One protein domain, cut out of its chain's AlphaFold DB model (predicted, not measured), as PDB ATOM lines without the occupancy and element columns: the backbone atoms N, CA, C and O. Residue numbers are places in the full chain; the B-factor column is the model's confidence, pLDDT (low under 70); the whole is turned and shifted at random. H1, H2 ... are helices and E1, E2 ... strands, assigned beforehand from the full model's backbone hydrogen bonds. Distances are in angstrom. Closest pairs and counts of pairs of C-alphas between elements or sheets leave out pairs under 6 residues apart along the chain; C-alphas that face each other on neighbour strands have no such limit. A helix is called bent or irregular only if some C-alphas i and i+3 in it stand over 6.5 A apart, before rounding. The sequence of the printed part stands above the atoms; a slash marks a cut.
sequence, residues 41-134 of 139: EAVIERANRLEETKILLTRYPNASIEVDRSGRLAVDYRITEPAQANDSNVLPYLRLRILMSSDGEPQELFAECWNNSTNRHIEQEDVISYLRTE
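AT A GLANCE: This is residues 41 to 134 of the 139 residues of an uncharacterized protein of Thaumarchaeota archaeon RBG_16_49_8 (UniProt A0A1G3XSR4). A twisted sheet of five antiparallel strands, E1 to E5, makes a wall with three short helices over one face and the other face bare. H2 and H3 pack side by side over the sheet, H1 crosses the strands near E1 and E2, and residues 81 to 92, between E2 and E3, make a long loop at one end. The printed part has 94 residues, with three named helices and five named strands in the order H1 H2 E1 E2 E3 E4 E5 H3, and its class is mixed, helices and strands. The whole is compact, with a radius of gyration of the C-alphas of 13.5 A, and only just elongated, spanning 44 by 29 by 22 A.

HOW THE PARTS SIT: E1, residues 64 to 68, E2, residues 74 to 80, E3, residues 93 to 100, E4, residues 106 to 115, and E5, residues 118 to 123, form a meander, each strand the antiparallel neighbour of the one before, and each successive two a hairpin. E1 and E5 are the edge strands. Within hydrogen-bond range are N 66 and O 76 at 2.9 A for E1 and E2, N 77 and O 96 at 2.9 A for E2 and E3, N 95 and O 112 at 2.8 A for E3 and E4, and N 113 and O 120 at 2.9 A for E4 and E5. H1, residues 41 to 47, H2, residues 51 to 59, and H3, residues 124 to 133, are on the same face, two layers of helices and sheet. H3 lies over E4 and E5, along the strands, at 21 degrees to E5 on the local plane and at a height over the sheet of 8.6 A; the closest C-alphas of H3 and E4 are those of Gln 124 and Phe 110, 5.1 A apart. H2 lies over E2 and E3 at a height of 10.2 A, only just along the strands, at 28 degrees to E3 on the local plane. H2 and H3 touch, their closest C-alphas, Glu 52 and Ile 128, 5.7 A apart, at a shallow tilt of 24 degrees, the same way. H1 runs across the strands at a height of 7.6 A, only just over E2, on which 3 of its C-alphas fall; the closest C-alphas of the two are Ile 44 and Val 75, 6.5 A apart. H1 and H2 are close but not clearly touching, and H1 and H3 are apart. Every O i to N i+4 pair is within hydrogen-bond range in H1 and H2, and 4 of 6 in H3, which is irregular, with C-alphas 125 and 128 7.5 A apart.

IN THESE COORDINATES: E4 measures 27.0 A from first to last C-alpha, E3 21.7 A, E2 18.5 A, E5 15.9 A and H3 15.2 A. H1 begins at C-alpha 41, (-38.885, -4.212, 28.156), E4 at C-alpha 106, (-26.863, -11.499, 29.507), and H3 ends at C-alpha 133, (-30.416, -27.574, 12.282).

THE WHOLE: The C-alphas of Asn 86 and Asp 103 are the two farthest apart, at 44.0 A. The printed part has no cut. The link from E2 to E3, 12 residues, is long; the other links are tight. The mean pLDDT of the printed part is 89.0, and residues 82 to 89 are under 70.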
ATOM      1  N   GLU A  41     -39.163  -4.601  29.534       96.44
ATOM      2  CA  GLU A  41     -38.885  -4.212  28.156       96.44
ATOM      3  C   GLU A  41     -37.388  -3.985  27.923       96.44
ATOM      4  O   GLU A  41     -36.860  -4.423  26.907       96.44
ATOM      5  N   ALA A  42     -36.682  -3.368  28.878       95.75
ATOM      6  CA  ALA A  42     -35.243  -3.137  28.764       95.75
ATOM      7  C   ALA A  42     -34.443  -4.443  28.858       95.75
ATOM      8  O   ALA A  42     -33.439  -4.606  28.164       95.75
ATOM      9  N   VAL A  43     -34.885  -5.382  29.700       96.75
ATOM     10  CA  VAL A  43     -34.250  -6.702  29.838       96.75
ATOM     11  C   VAL A  43     -34.464  -7.528  28.563       96.75
ATOM     12  O   VAL A  43     -33.511  -8.088  28.022       96.75
ATOM     13  N   ILE A  44     -35.692  -7.534  28.031       97.94
ATOM     14  CA  ILE A  44     -36.035  -8.193  26.762       97.94
ATOM     15  C   ILE A  44     -35.248  -7.576  25.602       97.94
ATOM     16  O   ILE A  44     -34.689  -8.306  24.788       97.94
ATOM     17  N   GLU A  45     -35.156  -6.243  25.521       97.69
ATOM     18  CA  GLU A  45     -34.404  -5.558  24.464       97.69
ATOM     19  C   GLU A  45     -32.943  -6.015  24.432       97.69
ATOM     20  O   GLU A  45     -32.396  -6.271  23.360       97.69
ATOM     21  N   ARG A  46     -32.311  -6.163  25.601       97.88
ATOM     22  CA  ARG A  46     -30.929  -6.643  25.696       97.88
ATOM     23  C   ARG A  46     -30.808  -8.114  25.314       97.88
ATOM     24  O   ARG A  46     -29.927  -8.444  24.522       97.88
ATOM     25  N   ALA A  47     -31.719  -8.970  25.771       97.88
ATOM     26  CA  ALA A  47     -31.769 -10.373  25.360       97.88
ATOM     27  C   ALA A  47     -31.976 -10.537  23.835       97.88
ATOM     28  O   ALA A  47     -31.372 -11.412  23.214       97.88
ATOM     29  N   ASN A  48     -32.746  -9.648  23.197       97.88
ATOM     30  CA  ASN A  48     -32.970  -9.622  21.744       97.88
ATOM     31  C   ASN A  48     -31.729  -9.247  20.916       97.88
ATOM     32  O   ASN A  48     -31.726  -9.401  19.691       97.88
ATOM     33  N   ARG A  49     -30.655  -8.753  21.545       97.69
ATOM     34  CA  ARG A  49     -29.402  -8.439  20.839       97.69
ATOM     35  C   ARG A  49     -28.578  -9.689  20.530       97.69
ATOM     36  O   ARG A  49     -27.796  -9.641  19.574       97.69
ATOM     37  N   LEU A  50     -28.777 -10.772  21.283       97.62
ATOM     38  CA  LEU A  50     -28.065 -12.041  21.119       97.62
ATOM     39  C   LEU A  50     -28.382 -12.708  19.772       97.62
ATOM     40  O   LEU A  50     -29.470 -12.539  19.214       97.62
ATOM     41  N   GLU A  51     -27.411 -13.439  19.225       96.69
ATOM     42  CA  GLU A  51     -27.559 -14.113  17.929       96.69
ATOM     43  C   GLU A  51     -28.569 -15.265  18.024       96.69
ATOM     44  O   GLU A  51     -29.421 -15.418  17.150       96.69
ATOM     45  N   GLU A  52     -28.540 -16.003  19.129       95.75
ATOM     46  CA  GLU A  52     -29.438 -17.101  19.481       95.75
ATOM     47  C   GLU A  52     -30.899 -16.650  19.440       95.75
ATOM     48  O   GLU A  52     -31.732 -17.278  18.784       95.75
ATOM     49  N   THR A  53     -31.197 -15.508  20.066       96.88
ATOM     50  CA  THR A  53     -32.541 -14.923  20.082       96.88
ATOM     51  C   THR A  53     -32.999 -14.532  18.683       96.88
ATOM     52  O   THR A  53     -34.131 -14.819  18.295       96.88
ATOM     53  N   LYS A  54     -32.121 -13.912  17.885       96.75
ATOM     54  CA  LYS A  54     -32.440 -13.532  16.500       96.75
ATOM     55  C   LYS A  54     -32.746 -14.754  15.644       96.75
ATOM     56  O   LYS A  54     -33.715 -14.732  14.887       96.75
ATOM     57  N   ILE A  55     -31.950 -15.817  15.765       94.56
ATOM     58  CA  ILE A  55     -32.174 -17.081  15.053       94.56
ATOM     59  C   ILE A  55     -33.517 -17.681  15.470       94.56
ATOM     60  O   ILE A  55     -34.333 -18.008  14.605       94.56
ATOM     61  N   LEU A  56     -33.769 -17.773  16.778       93.94
ATOM     62  CA  LEU A  56     -35.010 -18.328  17.307       93.94
ATOM     63  C   LEU A  56     -36.228 -17.559  16.790       93.94
ATOM     64  O   LEU A  56     -37.133 -18.177  16.244       93.94
ATOM     65  N   LEU A  57     -36.243 -16.231  16.919       94.62
ATOM     66  CA  LEU A  57     -37.375 -15.391  16.515       94.62
ATOM     67  C   LEU A  57     -37.560 -15.324  14.995       94.62
ATOM     68  O   LEU A  57     -38.677 -15.138  14.524       94.62
ATOM     69  N   THR A  58     -36.492 -15.515  14.215       93.94
ATOM     70  CA  THR A  58     -36.606 -15.645  12.754       93.94
ATOM     71  C   THR A  58     -37.358 -16.921  12.380       93.94
ATOM     72  O   THR A  58     -38.173 -16.912  11.460       93.94
ATOM     73  N   ARG A  59     -37.101 -18.021  13.099       89.12
ATOM     74  CA  ARG A  59     -37.736 -19.319  12.849       89.12
ATOM     75  C   ARG A  59     -39.125 -19.434  13.481       89.12
ATOM     76  O   ARG A  59     -40.030 -20.006  12.883       89.12
ATOM     77  N   TYR A  60     -39.295 -18.865  14.669       90.38
ATOM     78  CA  TYR A  60     -40.510 -18.912  15.473       90.38
ATOM     79  C   TYR A  60     -40.939 -17.488  15.860       90.38
ATOM     80  O   TYR A  60     -40.808 -17.092  17.020       90.38
ATOM     81  N   PRO A  61     -41.484 -16.701  14.913       92.12
ATOM     82  CA  PRO A  61     -41.851 -15.303  15.161       92.12
ATOM     83  C   PRO A  61     -42.962 -15.130  16.209       92.12
ATOM     84  O   PRO A  61     -43.130 -14.044  16.751       92.12
ATOM     85  N   ASN A  62     -43.698 -16.203  16.513       90.94
ATOM     86  CA  ASN A  62     -44.784 -16.218  17.494       90.94
ATOM     87  C   ASN A  62     -44.351 -16.770  18.865       90.94
ATOM     88  O   ASN A  62     -45.210 -17.168  19.653       90.94
ATOM     89  N   ALA A  63     -43.046 -16.865  19.144       93.19
ATOM     90  CA  ALA A  63     -42.566 -17.287  20.456       93.19
ATOM     91  C   ALA A  63     -43.112 -16.358  21.554       93.19
ATOM     92  O   ALA A  63     -43.045 -15.132  21.445       93.19
ATOM     93  N   SER A  64     -43.641 -16.948  22.623       95.50
ATOM     94  CA  SER A  64     -43.985 -16.209  23.839       95.50
ATOM     95  C   SER A  64     -42.707 -15.748  24.538       95.50
ATOM     96  O   SER A  64     -41.730 -16.495  24.578       95.50
ATOM     97  N   ILE A  65     -42.708 -14.518  25.050       97.44
ATOM     98  CA  ILE A  65     -41.554 -13.907  25.716       97.44
ATOM     99  C   ILE A  65     -41.971 -13.543  27.134       97.44
ATOM    100  O   ILE A  65     -42.907 -12.765  27.322       97.44
ATOM    101  N   GLU A  66     -41.273 -14.081  28.126       96.88
ATOM    102  CA  GLU A  66     -41.564 -13.857  29.540       96.88
ATOM    103  C   GLU A  66     -40.290 -13.458  30.289       96.88
ATOM    104  O   GLU A  66     -39.206 -13.973  30.019       96.88
ATOM    105  N   VAL A  67     -40.414 -12.527  31.239       97.31
ATOM    106  CA  VAL A  67     -39.322 -12.178  32.155       97.31
ATOM    107  C   VAL A  67     -39.588 -12.856  33.489       97.31
ATOM    108  O   VAL A  67     -40.533 -12.502  34.194       97.31
ATOM    109  N   ASP A  68     -38.740 -13.814  33.840       95.75
ATOM    110  CA  ASP A  68     -38.807 -14.521  35.112       95.75
ATOM    111  C   ASP A  68     -37.933 -13.811  36.153       95.75
ATOM    112  O   ASP A  68     -36.724 -13.640  35.980       95.75
ATOM    113  N   ARG A  69     -38.572 -13.391  37.248       93.56
ATOM    114  CA  ARG A  69     -37.956 -12.727  38.410       93.56
ATOM    115  C   ARG A  69     -38.102 -13.539  39.697       93.56
ATOM    116  O   ARG A  69     -37.740 -13.061  40.765       93.56
ATOM    117  N   SER A  70     -38.657 -14.751  39.620       89.25
ATOM    118  CA  SER A  70     -38.888 -15.609  40.790       89.25
ATOM    119  C   SER A  70     -37.595 -16.219  41.357       89.25
ATOM    120  O   SER A  70     -37.581 -16.697  42.491       89.25
ATOM    121  N   GLY A  71     -36.500 -16.170  40.591       88.19
ATOM    122  CA  GLY A  71     -35.158 -16.600  40.984       88.19
ATOM    123  C   GLY A  71     -34.087 -15.689  40.381       88.19
ATOM    124  O   GLY A  71     -34.123 -14.473  40.562       88.19
ATOM    125  N   ARG A  72     -33.127 -16.264  39.645       91.69
ATOM    126  CA  ARG A  72     -32.221 -15.464  38.801       91.69
ATOM    127  C   ARG A  72     -33.048 -14.781  37.708       91.69
ATOM    128  O   ARG A  72     -33.842 -15.468  37.062       91.69
ATOM    129  N   LEU A  73     -32.832 -13.475  37.503       95.44
ATOM    130  CA  LEU A  73     -33.463 -12.726  36.416       95.44
ATOM    131  C   LEU A  73     -33.209 -13.461  35.102       95.44
ATOM    132  O   LEU A  73     -32.067 -13.795  34.791       95.44
ATOM    133  N   ALA A  74     -34.264 -13.737  34.348       97.75
ATOM    134  CA  ALA A  74     -34.144 -14.437  33.083       97.75
ATOM    135  C   ALA A  74     -35.168 -13.947  32.066       97.75
ATOM    136  O   ALA A  74     -36.242 -13.472  32.433       97.75
ATOM    137  N   VAL A  75     -34.834 -14.103  30.788       98.38
ATOM    138  CA  VAL A  75     -35.780 -13.963  29.681       98.38
ATOM    139  C   VAL A  75     -35.989 -15.332  29.058       98.38
ATOM    140  O   VAL A  75     -35.034 -15.979  28.626       98.38
ATOM    141  N   ASP A  76     -37.242 -15.759  29.028       97.69
ATOM    142  CA  ASP A  76     -37.680 -17.014  28.448       97.69
ATOM    143  C   ASP A  76     -38.386 -16.755  27.123       97.69
ATOM    144  O   ASP A  76     -39.377 -16.031  27.069       97.69
ATOM    145  N   TYR A  77     -37.888 -17.381  26.060       97.12
ATOM    146  CA  TYR A  77     -38.556 -17.447  24.765       97.12
ATOM    147  C   TYR A  77     -39.113 -18.848  24.604       97.12
ATOM    148  O   TYR A  77     -38.349 -19.800  24.440       97.12
ATOM    149  N   ARG A  78     -40.434 -18.994  24.670       94.19
ATOM    150  CA  ARG A  78     -41.097 -20.296  24.663       94.19
ATOM    151  C   ARG A  78     -42.017 -20.446  23.461       94.19
ATOM    152  O   ARG A  78     -42.877 -19.608  23.197       94.19
ATOM    153  N   ILE A  79     -41.857 -21.563  22.768       92.25
ATOM    154  CA  ILE A  79     -42.705 -22.021  21.677       92.25
ATOM    155  C   ILE A  79     -43.420 -23.259  22.192       92.25
ATOM    156  O   ILE A  79     -42.787 -24.163  22.728       92.25
ATOM    157  N   THR A  80     -44.741 -23.294  22.086       86.88
ATOM    158  CA  THR A  80     -45.550 -24.443  22.502       86.88
ATOM    159  C   THR A  80     -46.506 -24.766  21.371       86.88
ATOM    160  O   THR A  80     -47.154 -23.863  20.841       86.88
ATOM    161  N   GLU A  81     -46.563 -26.032  20.971       73.62
ATOM    162  CA  GLU A  81     -47.548 -26.456  19.981       73.62
ATOM    163  C   GLU A  81     -48.951 -26.495  20.596       73.62
ATOM    164  O   GLU A  81     -49.097 -26.781  21.789       73.62
ATOM    165  N   PRO A  82     -50.004 -26.215  19.810       63.94
ATOM    166  CA  PRO A  82     -51.365 -26.412  20.278       63.94
ATOM    167  C   PRO A  82     -51.573 -27.880  20.666       63.94
ATOM    168  O   PRO A  82     -51.111 -28.790  19.980       63.94
ATOM    169  N   ALA A  83     -52.293 -28.103  21.765       56.16
ATOM    170  CA  ALA A  83     -52.640 -29.436  22.235       56.16
ATOM    171  C   ALA A  83     -53.266 -30.272  21.116       56.16
ATOM    172  O   ALA A  83     -54.374 -29.979  20.664       56.16
ATOM    173  N   GLN A  84     -52.584 -31.337  20.687       54.44
ATOM    174  CA  GLN A  84     -53.279 -32.406  19.984       54.44
ATOM    175  C   GLN A  84     -54.198 -33.096  20.993       54.44
ATOM    176  O   GLN A  84     -53.813 -33.331  22.135       54.44
ATOM    177  N   ALA A  85     -55.431 -33.381  20.574       51.53
ATOM    178  CA  ALA A  85     -56.562 -33.742  21.431       51.53
ATOM    179  C   ALA A  85     -56.395 -35.023  22.283       51.53
ATOM    180  O   ALA A  85     -57.325 -35.386  22.996       51.53
ATOM    181  N   ASN A  86     -55.240 -35.695  22.238       51.94
ATOM    182  CA  ASN A  86     -55.018 -36.996  22.857       51.94
ATOM    183  C   ASN A  86     -53.840 -36.964  23.859       51.94
ATOM    184  O   ASN A  86     -52.670 -37.059  23.493       51.94
ATOM    185  N   ASP A  87     -54.200 -36.867  25.142       55.34
ATOM    186  CA  ASP A  87     -53.593 -37.572  26.287       55.34
ATOM    187  C   ASP A  87     -52.158 -37.273  26.758       55.34
ATOM    188  O   ASP A  87     -51.532 -38.100  27.422       55.34
ATOM    189  N   SER A  88     -51.645 -36.056  26.574       57.69
ATOM    190  CA  SER A  88     -50.492 -35.587  27.367       57.69
ATOM    191  C   SER A  88     -50.793 -34.249  28.043       57.69
ATOM    192  O   SER A  88     -51.018 -33.239  27.387       57.69
ATOM    193  N   ASN A  89     -50.775 -34.226  29.384       64.88
ATOM    194  CA  ASN A  89     -50.955 -33.002  30.185       64.88
ATOM    195  C   ASN A  89     -49.816 -31.978  29.996       64.88
ATOM    196  O   ASN A  89     -49.893 -30.871  30.527       64.88
ATOM    197  N   VAL A  90     -48.749 -32.342  29.279       71.94
ATOM    198  CA  VAL A  90     -47.593 -31.486  29.006       71.94
ATOM    199  C   VAL A  90     -47.417 -31.386  27.500       71.94
ATOM    200  O   VAL A  90     -47.128 -32.380  26.841       71.94
ATOM    201  N   LEU A  91     -47.595 -30.179  26.972       79.06
ATOM    202  CA  LEU A  91     -47.428 -29.894  25.553       79.06
ATOM    203  C   LEU A  91     -45.944 -29.864  25.177       79.06
ATOM    204  O   LEU A  91     -45.148 -29.327  25.957       79.06
ATOM    205  N   PRO A  92     -45.565 -30.387  23.995       86.06
ATOM    206  CA  PRO A  92     -44.234 -30.187  23.449       86.06
ATOM    207  C   PRO A  92     -43.872 -28.704  23.426       86.06
ATOM    208  O   PRO A  92     -44.684 -27.856  23.038       86.06
ATOM    209  N   TYR A  93     -42.656 -28.387  23.858       89.50
ATOM    210  CA  TYR A  93     -42.164 -27.023  23.852       89.50
ATOM    211  C   TYR A  93     -40.679 -26.946  23.516       89.50
ATOM    212  O   TYR A  93     -39.880 -27.809  23.876       89.50
ATOM    213  N   LEU A  94     -40.321 -25.848  22.860       92.62
ATOM    214  CA  LEU A  94     -38.954 -25.368  22.743       92.62
ATOM    215  C   LEU A  94     -38.845 -24.102  23.585       92.62
ATOM    216  O   LEU A  94     -39.695 -23.216  23.488       92.62
ATOM    217  N   ARG A  95     -37.808 -24.011  24.406       95.12
ATOM    218  CA  ARG A  95     -37.525 -22.848  25.237       95.12
ATOM    219  C   ARG A  95     -36.078 -22.433  25.054       95.12
ATOM    220  O   ARG A  95     -35.194 -23.263  25.203       95.12
ATOM    221  N   LEU A  96     -35.832 -21.158  24.793       97.19
ATOM    222  CA  LEU A  96     -34.525 -20.534  24.981       97.19
ATOM    223  C   LEU A  96     -34.601 -19.710  26.265       97.19
ATOM    224  O   LEU A  96     -35.435 -18.807  26.351       97.19
ATOM    225  N   ARG A  97     -33.759 -20.019  27.253       97.88
ATOM    226  CA  ARG A  97     -33.654 -19.246  28.493       97.88
ATOM    227  C   ARG A  97     -32.325 -18.517  28.521       97.88
ATOM    228  O   ARG A  97     -31.275 -19.132  28.365       97.88
ATOM    229  N   ILE A  98     -32.381 -17.212  28.756       98.31
ATOM    230  CA  ILE A  98     -31.204 -16.358  28.920       98.31
ATOM    231  C   ILE A  98     -31.217 -15.840  30.349       98.31
ATOM    232  O   ILE A  98     -32.150 -15.146  30.753       98.31
ATOM    233  N   LEU A  99     -30.198 -16.195  31.121       97.50
ATOM    234  CA  LEU A  99     -29.996 -15.689  32.469       97.50
ATOM    235  C   LEU A  99     -29.316 -14.328  32.391       97.50
ATOM    236  O   LEU A  99     -28.311 -14.145  31.704       97.50
ATOM    237  N   MET A 100     -29.881 -13.380  33.119       97.00
ATOM    238  CA  MET A 100     -29.482 -11.986  33.124       97.00
ATOM    239  C   MET A 100     -28.885 -11.638  34.489       97.00
ATOM    240  O   MET A 100     -29.313 -12.137  35.534       97.00
ATOM    241  N   SER A 101     -27.913 -10.741  34.490       94.69
ATOM    242  CA  SER A 101     -27.428 -10.073  35.692       94.69
ATOM    243  C   SER A 101     -28.465  -9.084  36.239       94.69
ATOM    244  O   SER A 101     -29.429  -8.722  35.562       94.69
ATOM    245  N   SER A 102     -28.262  -8.595  37.465       90.19
ATOM    246  CA  SER A 102     -29.152  -7.601  38.083       90.19
ATOM    247  C   SER A 102     -29.196  -6.269  37.331       90.19
ATOM    248  O   SER A 102     -30.220  -5.590  37.364       90.19
ATOM    249  N   ASP A 103     -28.123  -5.905  36.624       91.12
ATOM    250  CA  ASP A 103     -28.067  -4.728  35.758       91.12
ATOM    251  C   ASP A 103     -28.663  -4.972  34.364       91.12
ATOM    252  O   ASP A 103     -28.781  -4.015  33.599       91.12
ATOM    253  N   GLY A 104     -29.119  -6.195  34.064       92.06
ATOM    254  CA  GLY A 104     -29.844  -6.551  32.845       92.06
ATOM    255  C   GLY A 104     -28.961  -7.012  31.686       92.06
ATOM    256  O   GLY A 104     -29.443  -7.057  30.557       92.06
ATOM    257  N   GLU A 105     -27.694  -7.337  31.926       95.50
ATOM    258  CA  GLU A 105     -26.797  -7.898  30.913       95.50
ATOM    259  C   GLU A 105     -26.925  -9.433  30.839       95.50
ATOM    260  O   GLU A 105     -27.065 -10.092  31.873       95.50
ATOM    261  N   PRO A 106     -26.890 -10.043  29.642       96.62
ATOM    262  CA  PRO A 106     -26.863 -11.499  29.507       96.62
ATOM    263  C   PRO A 106     -25.606 -12.113  30.142       96.62
ATOM    264  O   PRO A 106     -24.502 -11.610  29.941       96.62
ATOM    265  N   GLN A 107     -25.762 -13.217  30.873       96.19
ATOM    266  CA  GLN A 107     -24.656 -13.943  31.514       96.19
ATOM    267  C   GLN A 107     -24.479 -15.358  30.967       96.19
ATOM    268  O   GLN A 107     -23.372 -15.753  30.615       96.19
ATOM    269  N   GLU A 108     -25.570 -16.114  30.920       96.12
ATOM    270  CA  GLU A 108     -25.607 -17.525  30.532       96.12
ATOM    271  C   GLU A 108     -26.863 -17.753  29.693       96.12
ATOM    272  O   GLU A 108     -27.872 -17.065  29.882       96.12
ATOM    273  N   LEU A 109     -26.834 -18.731  28.793       96.69
ATOM    274  CA  LEU A 109     -28.023 -19.150  28.061       96.69
ATOM    275  C   LEU A 109     -28.016 -20.649  27.798       96.69
ATOM    276  O   LEU A 109     -26.965 -21.276  27.713       96.69
ATOM    277  N   PHE A 110     -29.206 -21.203  27.627       96.88
ATOM    278  CA  PHE A 110     -29.397 -22.588  27.221       96.88
ATOM    279  C   PHE A 110     -30.729 -22.737  26.495       96.88
ATOM    280  O   PHE A 110     -31.645 -21.920  26.656       96.88
ATOM    281  N   ALA A 111     -30.851 -23.802  25.711       95.44
ATOM    282  CA  ALA A 111     -32.121 -24.205  25.131       95.44
ATOM    283  C   ALA A 111     -32.622 -25.506  25.767       95.44
ATOM    284  O   ALA A 111     -31.855 -26.406  26.093       95.44
ATOM    285  N   GLU A 112     -33.932 -25.613  25.930       93.75
ATOM    286  CA  GLU A 112     -34.619 -26.825  26.354       93.75
ATOM    287  C   GLU A 112     -35.607 -27.227  25.276       93.75
ATOM    288  O   GLU A 112     -36.423 -26.421  24.826       93.75
ATOM    289  N   CYS A 113     -35.558 -28.492  24.891       91.25
ATOM    290  CA  CYS A 113     -36.543 -29.099  24.025       91.25
ATOM    291  C   CYS A 113     -37.237 -30.223  24.773       91.25
ATOM    292  O   CYS A 113     -36.614 -31.228  25.121       91.25
ATOM    293  N   TRP A 114     -38.536 -30.066  24.969       87.94
ATOM    294  CA  TRP A 114     -39.404 -31.115  25.457       87.94
ATOM    295  C   TRP A 114     -40.324 -31.557  24.329       87.94
ATOM    296  O   TRP A 114     -41.131 -30.776  23.830       87.94
ATOM    297  N   ASN A 115     -40.249 -32.826  23.958       82.06
ATOM    298  CA  ASN A 115     -41.291 -33.484  23.184       82.06
ATOM    299  C   ASN A 115     -41.768 -34.728  23.945       82.06
ATOM    300  O   ASN A 115     -41.142 -35.147  24.917       82.06
ATOM    301  N   ASN A 116     -42.872 -35.332  23.505       75.12
ATOM    302  CA  ASN A 116     -43.512 -36.471  24.184       75.12
ATOM    303  C   ASN A 116     -42.586 -37.681  24.441       75.12
ATOM    304  O   ASN A 116     -42.959 -38.577  25.194       75.12
ATOM    305  N   SER A 117     -41.392 -37.705  23.844       70.50
ATOM    306  CA  SER A 117     -40.433 -38.807  23.929       70.50
ATOM    307  C   SER A 117     -39.086 -38.416  24.543       70.50
ATOM    308  O   SER A 117     -38.341 -39.295  24.971       70.50
ATOM    309  N   THR A 118     -38.724 -37.129  24.567       76.62
ATOM    310  CA  THR A 118     -37.383 -36.670  24.947       76.62
ATOM    311  C   THR A 118     -37.410 -35.304  25.620       76.62
ATOM    312  O   THR A 118     -38.081 -34.381  25.162       76.62
ATOM    313  N   ASN A 119     -36.605 -35.179  26.674       85.94
ATOM    314  CA  ASN A 119     -36.179 -33.900  27.224       85.94
ATOM    315  C   ASN A 119     -34.707 -33.701  26.878       85.94
ATOM    316  O   ASN A 119     -33.867 -34.506  27.285       85.94
ATOM    317  N   ARG A 120     -34.396 -32.658  26.114       90.00
ATOM    318  CA  ARG A 120     -33.029 -32.292  25.755       90.00
ATOM    319  C   ARG A 120     -32.715 -30.931  26.353       90.00
ATOM    320  O   ARG A 120     -33.430 -29.969  26.091       90.00
ATOM    321  N   HIS A 121     -31.633 -30.875  27.119       92.06
ATOM    322  CA  HIS A 121     -31.008 -29.636  27.561       92.06
ATOM    323  C   HIS A 121     -29.795 -29.380  26.663       92.06
ATOM    324  O   HIS A 121     -28.986 -30.286  26.457       92.06
ATOM    325  N   ILE A 122     -29.720 -28.190  26.078       92.69
ATOM    326  CA  ILE A 122     -28.689 -27.781  25.130       92.69
ATOM    327  C   ILE A 122     -27.941 -26.608  25.748       92.69
ATOM    328  O   ILE A 122     -28.497 -25.521  25.910       92.69
ATOM    329  N   GLU A 123     -26.680 -26.859  26.080       91.56
ATOM    330  CA  GLU A 123     -25.771 -25.878  26.666       91.56
ATOM    331  C   GLU A 123     -25.385 -24.796  25.653       91.56
ATOM    332  O   GLU A 123     -25.447 -25.001  24.437       91.56
ATOM    333  N   GLN A 124     -24.945 -23.648  26.168       89.00
ATOM    334  CA  GLN A 124     -24.643 -22.432  25.408       89.00
ATOM    335  C   GLN A 124     -23.852 -22.655  24.107       89.00
ATOM    336  O   GLN A 124     -24.191 -22.067  23.082       89.00
ATOM    337  N   GLU A 125     -22.819 -23.502  24.132       88.50
ATOM    338  CA  GLU A 125     -21.915 -23.734  22.993       88.50
ATOM    339  C   GLU A 125     -22.628 -24.338  21.770       88.50
ATOM    340  O   GLU A 125     -22.251 -24.063  20.629       88.50
ATOM    341  N   ASP A 126     -23.702 -25.095  22.000       90.31
ATOM    342  CA  ASP A 126     -24.419 -25.838  20.966       90.31
ATOM    343  C   ASP A 126     -25.756 -25.193  20.571       90.31
ATOM    344  O   ASP A 126     -26.375 -25.614  19.588       90.31
ATOM    345  N   VAL A 127     -26.211 -24.148  21.279       91.81
ATOM    346  CA  VAL A 127     -27.533 -23.533  21.054       91.81
ATOM    347  C   VAL A 127     -27.696 -23.028  19.623       91.81
ATOM    348  O   VAL A 127     -28.712 -23.316  18.989       91.81
ATOM    349  N   ILE A 128     -26.714 -22.311  19.068       92.75
ATOM    350  CA  ILE A 128     -26.809 -21.792  17.691       92.75
ATOM    351  C   ILE A 128     -26.944 -22.934  16.682       92.75
ATOM    352  O   ILE A 128     -27.776 -22.857  15.775       92.75
ATOM    353  N   SER A 129     -26.124 -23.979  16.834       90.31
ATOM    354  CA  SER A 129     -26.162 -25.156  15.964       90.31
ATOM    355  C   SER A 129     -27.542 -25.806  16.039       90.31
ATOM    356  O   SER A 129     -28.236 -25.914  15.028       90.31
ATOM    357  N   TYR A 130     -28.000 -26.085  17.261       89.94
ATOM    358  CA  TYR A 130     -29.295 -26.687  17.540       89.94
ATOM    359  C   TYR A 130     -30.466 -25.897  16.935       89.94
ATOM    360  O   TYR A 130     -31.288 -26.457  16.212       89.94
ATOM    361  N   LEU A 131     -30.527 -24.580  17.159       89.94
ATOM    362  CA  LEU A 131     -31.618 -23.735  16.659       89.94
ATOM    363  C   LEU A 131     -31.668 -23.663  15.122       89.94
ATOM    364  O   LEU A 131     -32.750 -23.477  14.550       89.94
ATOM    365  N   ARG A 132     -30.519 -23.817  14.450       87.88
ATOM    366  CA  ARG A 132     -30.417 -23.807  12.984       87.88
ATOM    367  C   ARG A 132     -30.773 -25.145  12.347       87.88
ATOM    368  O   ARG A 132     -31.370 -25.137  11.275       87.88
ATOM    369  N   THR A 133     -30.378 -26.263  12.952       79.75
ATOM    370  CA  THR A 133     -30.416 -27.574  12.282       79.75
ATOM    371  C   THR A 133     -31.527 -28.486  12.774       79.75
ATOM    372  O   THR A 133     -32.030 -29.289  11.998       79.75
ATOM    373  N   GLU A 134     -31.920 -28.382  14.040       71.38
ATOM    374  CA  GLU A 134     -32.797 -29.366  14.669       71.38
ATOM    375  C   GLU A 134     -34.248 -28.892  14.714       71.38
ATOM    376  O   GLU A 134     -34.554 -27.702  14.829       71.38
TER     377      GLU A 134